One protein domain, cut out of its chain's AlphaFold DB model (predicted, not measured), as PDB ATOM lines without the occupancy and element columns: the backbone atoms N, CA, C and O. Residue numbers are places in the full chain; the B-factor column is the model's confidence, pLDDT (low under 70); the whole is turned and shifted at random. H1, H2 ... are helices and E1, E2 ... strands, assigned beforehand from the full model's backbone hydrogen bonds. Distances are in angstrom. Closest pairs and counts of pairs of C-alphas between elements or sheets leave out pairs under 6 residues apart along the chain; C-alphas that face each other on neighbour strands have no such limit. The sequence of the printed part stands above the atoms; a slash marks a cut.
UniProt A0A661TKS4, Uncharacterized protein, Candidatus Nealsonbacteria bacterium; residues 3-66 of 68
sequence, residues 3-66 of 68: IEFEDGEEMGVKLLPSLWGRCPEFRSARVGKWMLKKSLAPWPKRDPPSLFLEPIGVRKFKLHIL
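AT A GLANCE: This is residues 3 to 66 of the 68 residues of an uncharacterized protein of Candidatus Nealsonbacteria bacterium (UniProt A0A661TKS4). A two-stranded hairpin, E2 and E3, makes one side of a loosely framed domain. E1 and helix H2 lie side by side over one face of this hairpin, E1 near E3 but set at a slant to it, with the first printed residues, 3 and 4, in the gap between E1 and E3; the short helix H1 and the loop of residues 38 to 49 make two far corners. The printed part has 64 residues with three named strands and two named helices, in the order E1, H1, H2, E2, E3; under half of the residues are in named elements, and the class is mixed, helices and strands. The sheet has the order E2 - E3 and is antiparallel. The whole is only just compact, close to loose, with a radius of gyration of the C-alphas of 12.4 A and spans of 32 by 32 by 19 A.

IN THESE COORDINATES: E2, residues 50 to 57, is the longest strand, 22.0 A from its first to its last C-alpha; C-alpha 50 is at (24.072, -51.487, 32.435). E3, residues 60 to 66, is 19.0 A long and ends with C-alpha 66 at (21.601, -52.526, 28.055). E1, residues 10 to 12, begins with C-alpha 10 at (35.470, -44.912, 17.679) and is 6.9 A long. H2, residues 29 to 37, is the longest helix, at 12.4 A, and H1, residues 17 to 20, is 5.9 A long.

HOW THE PARTS SIT: E2 and E3 form a hairpin of antiparallel neighbours, with 154 degrees between their N-to-C directions. Among the C-alphas that face each other are those of Leu 51 and Ile 65, 4.8 A apart. N 54 and O 62 are within hydrogen-bond range at 2.8 A, and N 66 and O 50 at 2.9 A. E1 pairs with no named strand; E1 and E3 are near each other, with 6 pairs of C-alphas within 10 A. The closest C-alphas of E1 and H2 are those of Met 11 and Arg 30, 7.8 A apart. H2 and E3 are apart. H1 is apart from E1, H2, E2 and E3. In H2 every O i to N i+4 pair is within hydrogen-bond range, while H1, with 4 residues, is too short for such a pair.

THE WHOLE: The two C-alphas farthest apart are those of Lys 45 and Val 58, 35.4 A. The printed part has no cut. The links E1 to H1 and E2 to E3 are tight, H1 to H2 is short, and H2 to E2 is long, with 12 residues between them. The mean pLDDT of the printed part is 87.7; no printed residue is under 70, and the mean of H1 is 79.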
ATOM      1  N   ILE A   3      37.154 -48.805  21.389       91.69
ATOM      2  CA  ILE A   3      35.722 -48.956  21.655       91.69
ATOM      3  C   ILE A   3      34.970 -48.256  20.527       91.69
ATOM      4  O   ILE A   3      35.231 -47.084  20.269       91.69
ATOM      5  N   GLU A   4      34.066 -48.971  19.879       92.81
ATOM      6  CA  GLU A   4      33.083 -48.455  18.935       92.81
ATOM      7  C   GLU A   4      31.759 -48.235  19.673       92.81
ATOM      8  O   GLU A   4      31.279 -49.123  20.382       92.81
ATOM      9  N   PHE A   5      31.191 -47.044  19.539       87.62
ATOM     10  CA  PHE A   5      29.900 -46.677  20.110       87.62
ATOM     11  C   PHE A   5      28.784 -46.821  19.070       87.62
ATOM     12  O   PHE A   5      29.040 -46.771  17.870       87.62
ATOM     13  N   GLU A   6      27.528 -46.909  19.514       81.88
ATOM     14  CA  GLU A   6      26.362 -47.045  18.618       81.88
ATOM     15  C   GLU A   6      26.210 -45.910  17.591       81.88
ATOM     16  O   GLU A   6      25.634 -46.103  16.528       81.88
ATOM     17  N   ASP A   7      26.773 -44.736  17.881       81.62
ATOM     18  CA  ASP A   7      26.804 -43.569  16.984       81.62
ATOM     19  C   ASP A   7      27.809 -43.722  15.819       81.62
ATOM     20  O   ASP A   7      27.964 -42.812  15.011       81.62
ATOM     21  N   GLY A   8      28.562 -44.829  15.776       82.31
ATOM     22  CA  GLY A   8      29.689 -45.041  14.863       82.31
ATOM     23  C   GLY A   8      30.989 -44.354  15.300       82.31
ATOM     24  O   GLY A   8      32.007 -44.486  14.627       82.31
ATOM     25  N   GLU A   9      30.987 -43.629  16.426       85.94
ATOM     26  CA  GLU A   9      32.201 -43.030  16.985       85.94
ATOM     27  C   GLU A   9      33.142 -44.120  17.521       85.94
ATOM     28  O   GLU A   9      32.739 -44.987  18.298       85.94
ATOM     29  N   GLU A  10      34.421 -44.040  17.155       90.12
ATOM     30  CA  GLU A  10      35.470 -44.912  17.679       90.12
ATOM     31  C   GLU A  10      36.400 -44.153  18.627       90.12
ATOM     32  O   GLU A  10      36.841 -43.025  18.381       90.12
ATOM     33  N   MET A  11      36.774 -44.808  19.722       89.12
ATOM     34  CA  MET A  11      37.644 -44.227  20.727       89.12
ATOM     35  C   MET A  11      38.741 -45.201  21.148       89.12
ATOM     36  O   MET A  11      38.505 -46.261  21.727       89.12
ATOM     37  N   GLY A  12      39.986 -44.775  20.930       89.25
ATOM     38  CA  GLY A  12      41.162 -45.416  21.502       89.25
ATOM     39  C   GLY A  12      41.257 -45.170  23.007       89.25
ATOM     40  O   GLY A  12      41.220 -44.030  23.474       89.25
ATOM     41  N   VAL A  13      41.430 -46.247  23.767       85.25
ATOM     42  CA  VAL A  13      41.575 -46.231  25.224       85.25
ATOM     43  C   VAL A  13      42.782 -47.040  25.662       85.25
ATOM     44  O   VAL A  13      43.012 -48.177  25.226       85.25
ATOM     45  N   LYS A  14      43.575 -46.420  26.536       83.62
ATOM     46  CA  LYS A  14      44.765 -47.017  27.130       83.62
ATOM     47  C   LYS A  14      44.351 -47.770  28.386       83.62
ATOM     48  O   LYS A  14      43.837 -47.170  29.324       83.62
ATOM     49  N   LEU A  15      44.588 -49.077  28.397       80.44
ATOM     50  CA  LEU A  15      44.416 -49.872  29.607       80.44
ATOM     51  C   LEU A  15      45.601 -49.597  30.525       80.44
ATOM     52  O   LEU A  15      46.755 -49.743  30.119       80.44
ATOM     53  N   LEU A  16      45.312 -49.146  31.742       80.88
ATOM     54  CA  LEU A  16      46.330 -48.992  32.771       80.88
ATOM     55  C   LEU A  16      46.636 -50.367  33.379       80.88
ATOM     56  O   LEU A  16      45.708 -51.159  33.542       80.88
ATOM     57  N   PRO A  17      47.888 -50.654  33.779       79.19
ATOM     58  CA  PRO A  17      48.232 -51.922  34.429       79.19
ATOM     59  C   PRO A  17      47.382 -52.217  35.670       79.19
ATOM     60  O   PRO A  17      47.073 -53.370  35.949       79.19
ATOM     61  N   SER A  18      46.950 -51.168  36.382       79.31
ATOM     62  CA  SER A  18      46.092 -51.277  37.568       79.31
ATOM     63  C   SER A  18      44.753 -51.964  37.301       79.31
ATOM     64  O   SER A  18      44.206 -52.546  38.234       79.31
ATOM     65  N   LEU A  19      44.264 -51.925  36.053       79.38
ATOM     66  CA  LEU A  19      43.027 -52.581  35.630       79.38
ATOM     67  C   LEU A  19      43.058 -54.093  35.888       79.38
ATOM     68  O   LEU A  19      42.039 -54.679  36.225       79.38
ATOM     69  N   TRP A  20      44.229 -54.717  35.757       79.25
ATOM     70  CA  TRP A  20      44.421 -56.154  35.975       79.25
ATOM     71  C   TRP A  20      44.876 -56.480  37.407       79.25
ATOM     72  O   TRP A  20      45.325 -57.588  37.677       79.25
ATOM     73  N   GLY A  21      44.825 -55.496  38.311       78.94
ATOM     74  CA  GLY A  21      45.345 -55.592  39.671       78.94
ATOM     75  C   GLY A  21      44.332 -55.142  40.720       78.94
ATOM     76  O   GLY A  21      43.177 -55.547  40.711       78.94
ATOM     77  N   ARG A  22      44.772 -54.298  41.662       73.81
ATOM     78  CA  ARG A  22      43.988 -53.938  42.862       73.81
ATOM     79  C   ARG A  22      42.771 -53.040  42.603       73.81
ATOM     80  O   ARG A  22      41.973 -52.849  43.510       73.81
ATOM     81  N   CYS A  23      42.662 -52.447  41.420       75.50
ATOM     82  CA  CYS A  23      41.620 -51.483  41.078       75.50
ATOM     83  C   CYS A  23      41.180 -51.776  39.638       75.50
ATOM     84  O   CYS A  23      41.699 -51.152  38.704       75.50
ATOM     85  N   PRO A  24      40.270 -52.752  39.443       77.44
ATOM     86  CA  PRO A  24      39.751 -53.134  38.131       77.44
ATOM     87  C   PRO A  24      38.757 -52.088  37.603       77.44
ATOM     88  O   PRO A  24      37.674 -52.403  37.125       77.44
ATOM     89  N   GLU A  25      39.123 -50.813  37.707       80.88
ATOM     90  CA  GLU A  25      38.329 -49.688  37.248       80.88
ATOM     91  C   GLU A  25      38.894 -49.164  35.936       80.88
ATOM     92  O   GLU A  25      40.063 -48.775  35.811       80.88
ATOM     93  N   PHE A  26      38.017 -49.111  34.949       80.50
ATOM     94  CA  PHE A  26      38.310 -48.511  33.670       80.50
ATOM     95  C   PHE A  26      38.112 -46.992  33.745       80.50
ATOM     96  O   PHE A  26      36.995 -46.496  33.865       80.50
ATOM     97  N   ARG A  27      39.212 -46.233  33.677       81.88
ATOM     98  CA  ARG A  27      39.201 -44.768  33.815       81.88
ATOM     99  C   ARG A  27      39.541 -44.091  32.492       81.88
ATOM    100  O   ARG A  27      40.676 -44.154  32.027       81.88
ATOM    101  N   SER A  28      38.562 -43.412  31.898       85.00
ATOM    102  CA  SER A  28      38.739 -42.617  30.678       85.00
ATOM    103  C   SER A  28      37.823 -41.397  30.682       85.00
ATOM    104  O   SER A  28      36.601 -41.527  30.665       85.00
ATOM    105  N   ALA A  29      38.414 -40.200  30.632       87.25
ATOM    106  CA  ALA A  29      37.655 -38.952  30.533       87.25
ATOM    107  C   ALA A  29      36.803 -38.885  29.255       87.25
ATOM    108  O   ALA A  29      35.734 -38.280  29.258       87.25
ATOM    109  N   ARG A  30      37.252 -39.520  28.162       86.44
ATOM    110  CA  ARG A  30      36.488 -39.577  26.909       86.44
ATOM    111  C   ARG A  30      35.241 -40.459  27.047       86.44
ATOM    112  O   ARG A  30      34.183 -40.030  26.607       86.44
ATOM    113  N   VAL A  31      35.332 -41.602  27.739       86.44
ATOM    114  CA  VAL A  31      34.140 -42.421  28.046       86.44
ATOM    115  C   VAL A  31      33.178 -41.670  28.949       86.44
ATOM    116  O   VAL A  31      31.996 -41.623  28.643       86.44
ATOM    117  N   GLY A  32      33.677 -41.003  29.994       89.06
ATOM    118  CA  GLY A  32      32.827 -40.173  30.851       89.06
ATOM    119  C   GLY A  32      32.065 -39.099  30.062       89.06
ATOM    120  O   GLY A  32      30.859 -38.955  30.225       89.06
ATOM    121  N   LYS A  33      32.737 -38.395  29.140       90.62
ATOM    122  CA  LYS A  33      32.091 -37.411  28.251       90.62
ATOM    123  C   LYS A  33      31.054 -38.038  27.319       90.62
ATOM    124  O   LYS A  33      29.995 -37.449  27.124       90.62
ATOM    125  N   TRP A  34      31.340 -39.211  26.759       89.25
ATOM    126  CA  TRP A  34      30.381 -39.940  25.931       89.25
ATOM    127  C   TRP A  34      29.136 -40.350  26.734       89.25
ATOM    128  O   TRP A  34      28.018 -40.115  26.280       89.25
ATOM    129  N   MET A  35      29.313 -40.854  27.961       90.38
ATOM    130  CA  MET A  35      28.200 -41.207  28.851       90.38
ATOM    131  C   MET A  35      27.329 -39.990  29.181       90.38
ATOM    132  O   MET A  35      26.107 -40.092  29.129       90.38
ATOM    133  N   LEU A  36      27.936 -38.826  29.446       92.50
ATOM    134  CA  LEU A  36      27.201 -37.569  29.635       92.50
ATOM    135  C   LEU A  36      26.404 -37.186  28.375       92.50
ATOM    136  O   LEU A  36      25.233 -36.838  28.473       92.50
ATOM    137  N   LYS A  37      27.008 -37.291  27.180       91.19
ATOM    138  CA  LYS A  37      26.340 -36.983  25.898       91.19
ATOM    139  C   LYS A  37      25.137 -37.899  25.635       91.19
ATOM    140  O   LYS A  37      24.155 -37.451  25.054       91.19
ATOM    141  N   LYS A  38      25.211 -39.168  26.047       89.12
ATOM    142  CA  LYS A  38      24.126 -40.154  25.908       89.12
ATOM    143  C   LYS A  38      23.158 -40.168  27.103       89.12
ATOM    144  O   LYS A  38      22.306 -41.040  27.162       89.12
ATOM    145  N   SER A  39      23.256 -39.209  28.031       91.31
ATOM    146  CA  SER A  39      22.431 -39.132  29.255       91.31
ATOM    147  C   SER A  39      22.499 -40.383  30.146       91.31
ATOM    148  O   SER A  39      21.595 -40.653  30.927       91.31
ATOM    149  N   LEU A  40      23.598 -41.133  30.054       90.81
ATOM    150  CA  LEU A  40      23.885 -42.308  30.881       90.81
ATOM    151  C   LEU A  40      24.522 -41.927  32.220       90.81
ATOM    152  O   LEU A  40      24.657 -42.766  33.101       90.81
ATOM    153  N   ALA A  41      24.970 -40.679  32.349       92.31
ATOM    154  CA  ALA A  41      25.534 -40.091  33.553       92.31
ATOM    155  C   ALA A  41      25.097 -38.617  33.669       92.31
ATOM    156  O   ALA A  41      24.845 -37.992  32.637       92.31
ATOM    157  N   PRO A  42      25.092 -38.027  34.880       92.50
ATOM    158  CA  PRO A  42      25.205 -38.698  36.177       92.50
ATOM    159  C   PRO A  42      23.960 -39.548  36.458       92.50
ATOM    160  O   PRO A  42      22.867 -39.216  36.017       92.50
ATOM    161  N   TRP A  43      24.126 -40.635  37.199       92.38
ATOM    162  CA  TRP A  43      23.033 -41.544  37.538       92.38
ATOM    163  C   TRP A  43      22.644 -41.435  39.021       92.38
ATOM    164  O   TRP A  43      23.451 -40.959  39.833       92.38
ATOM    165  N   PRO A  44      21.422 -41.851  39.407       92.62
ATOM    166  CA  PRO A  44      20.994 -41.851  40.798       92.62
ATOM    167  C   PRO A  44      21.907 -42.702  41.687       92.62
ATOM    168  O   PRO A  44      22.657 -43.577  41.248       92.62
ATOM    169  N   LYS A  45      21.858 -42.450  42.996       92.94
ATOM    170  CA  LYS A  45      22.702 -43.166  43.955       92.94
ATOM    171  C   LYS A  45      22.478 -44.680  43.841       92.94
ATOM    172  O   LYS A  45      21.390 -45.154  44.140       92.94
ATOM    173  N   ARG A  46      23.562 -45.411  43.535       89.81
ATOM    174  CA  ARG A  46      23.606 -46.882  43.368       89.81
ATOM    175  C   ARG A  46      22.821 -47.421  42.166       89.81
ATOM    176  O   ARG A  46      22.569 -48.618  42.132       89.81
ATOM    177  N   ASP A  47      22.518 -46.575  41.188       89.81
ATOM    178  CA  ASP A  47      21.724 -46.951  40.015       89.81
ATOM    179  C   ASP A  47      22.474 -46.679  38.696       89.81
ATOM    180  O   ASP A  47      22.059 -45.832  37.912       89.81
ATOM    181  N   PRO A  48      23.661 -47.279  38.474       91.56
ATOM    182  CA  PRO A  48      24.401 -47.073  37.234       91.56
ATOM    183  C   PRO A  48      23.701 -47.744  36.042       91.56
ATOM    184  O   PRO A  48      23.060 -48.780  36.216       91.56
ATOM    185  N   PRO A  49      23.894 -47.230  34.815       91.75
ATOM    186  CA  PRO A  49      23.431 -47.916  33.617       91.75
ATOM    187  C   PRO A  49      24.167 -49.248  33.431       91.75
ATOM    188  O   PRO A  49      25.363 -49.366  33.725       91.75
ATOM    189  N   SER A  50      23.469 -50.229  32.867       91.50
ATOM    190  CA  SER A  50      24.072 -51.487  32.435       91.50
ATOM    191  C   SER A  50      24.635 -51.326  31.024       91.50
ATOM    192  O   SER A  50      23.954 -50.858  30.117       91.50
ATOM    193  N   LEU A  51      25.899 -51.696  30.829       89.94
ATOM    194  CA  LEU A  51      26.584 -51.611  29.539       89.94
ATOM    195  C   LEU A  51      27.272 -52.940  29.232       89.94
ATOM    196  O   LEU A  51      27.834 -53.570  30.131       89.94
ATOM    197  N   PHE A  52      27.297 -53.328  27.961       90.88
ATOM    198  CA  PHE A  52      27.986 -54.526  27.494       90.88
ATOM    199  C   PHE A  52      29.080 -54.180  26.482       90.88
ATOM    200  O   PHE A  52      28.842 -53.471  25.508       90.88
ATOM    201  N   LEU A  53      30.294 -54.686  26.715       90.19
ATOM    202  CA  LEU A  53      31.427 -54.577  25.792       90.19
ATOM    203  C   LEU A  53      31.566 -55.884  25.010       90.19
ATOM    204  O   LEU A  53      32.125 -56.860  25.509       90.19
ATOM    205  N   GLU A  54      31.091 -55.885  23.771       93.88
ATOM    206  CA  GLU A  54      31.193 -57.016  22.855       93.88
ATOM    207  C   GLU A  54      32.558 -57.013  22.146       93.88
ATOM    208  O   GLU A  54      32.922 -56.013  21.521       93.88
ATOM    209  N   PRO A  55      33.346 -58.098  22.196       94.50
ATOM    210  CA  PRO A  55      34.563 -58.209  21.400       94.50
ATOM    211  C   PRO A  55      34.218 -58.409  19.917       94.50
ATOM    212  O   PRO A  55      33.630 -59.419  19.546       94.50
ATOM    213  N   ILE A  56      34.651 -57.482  19.059       95.81
ATOM    214  CA  ILE A  56      34.410 -57.528  17.601       95.81
ATOM    215  C   ILE A  56      35.704 -57.656  16.783       95.81
ATOM    216  O   ILE A  56      35.692 -57.608  15.556       95.81
ATOM    217  N   GLY A  57      36.851 -57.800  17.450       92.69
ATOM    218  CA  GLY A  57      38.137 -58.011  16.795       92.69
ATOM    219  C   GLY A  57      39.323 -57.908  17.747       92.69
ATOM    220  O   GLY A  57      39.184 -57.786  18.966       92.69
ATOM    221  N   VAL A  58      40.533 -57.922  17.183       92.75
ATOM    222  CA  VAL A  58      41.766 -57.815  17.972       92.75
ATOM    223  C   VAL A  58      41.841 -56.435  18.618       92.75
ATOM    224  O   VAL A  58      42.071 -55.428  17.952       92.75
ATOM    225  N   ARG A  59      41.669 -56.392  19.945       89.81
ATOM    226  CA  ARG A  59      41.663 -55.153  20.740       89.81
ATOM    227  C   ARG A  59      40.586 -54.150  20.295       89.81
ATOM    228  O   ARG A  59      40.744 -52.967  20.613       89.81
ATOM    229  N   LYS A  60      39.526 -54.599  19.610       93.12
ATOM    230  CA  LYS A  60      38.375 -53.788  19.194       93.12
ATOM    231  C   LYS A  60      37.100 -54.343  19.827       93.12
ATOM    232  O   LYS A  60      36.863 -55.549  19.795       93.12
ATOM    233  N   PHE A  61      36.310 -53.451  20.406       93.12
ATOM    234  CA  PHE A  61      35.093 -53.779  21.133       93.12
ATOM    235  C   PHE A  61      33.967 -52.851  20.701       93.12
ATOM    236  O   PHE A  61      34.223 -51.680  20.439       93.12
ATOM    237  N   LYS A  62      32.740 -53.358  20.673       92.75
ATOM    238  CA  LYS A  62      31.527 -52.568  20.501       92.75
ATOM    239  C   LYS A  62      30.845 -52.392  21.850       92.75
ATOM    240  O   LYS A  62      30.735 -53.351  22.612       92.75
ATOM    241  N   LEU A  63      30.450 -51.167  22.174       90.94
ATOM    242  CA  LEU A  63      29.730 -50.858  23.402       90.94
ATOM    243  C   LEU A  63      28.230 -50.809  23.120       90.94
ATOM    244  O   LEU A  63      27.785 -50.015  22.295       90.94
ATOM    245  N   HIS A  64      27.479 -51.620  23.855       90.62
ATOM    246  CA  HIS A  64      26.024 -51.677  23.820       90.62
ATOM    247  C   HIS A  64      25.458 -51.131  25.128       90.62
ATOM    248  O   HIS A  64      25.962 -51.457  26.211       90.62
ATOM    249  N   ILE A  65      24.421 -50.302  25.034       90.19
ATOM    250  CA  ILE A  65      23.626 -49.902  26.193       90.19
ATOM    251  C   ILE A  65      22.620 -51.020  26.446       90.19
ATOM    252  O   ILE A  65      21.880 -51.401  25.545       90.19
ATOM    253  N   LEU A  66      22.623 -51.574  27.654       87.00
ATOM    254  CA  LEU A  66      21.601 -52.526  28.055       87.00
ATOM    255  C   LEU A  66      20.458 -51.725  28.669       87.00
ATOM    256  O   LEU A  66      20.647 -51.039  29.678       87.00
TER     257      LEU A  66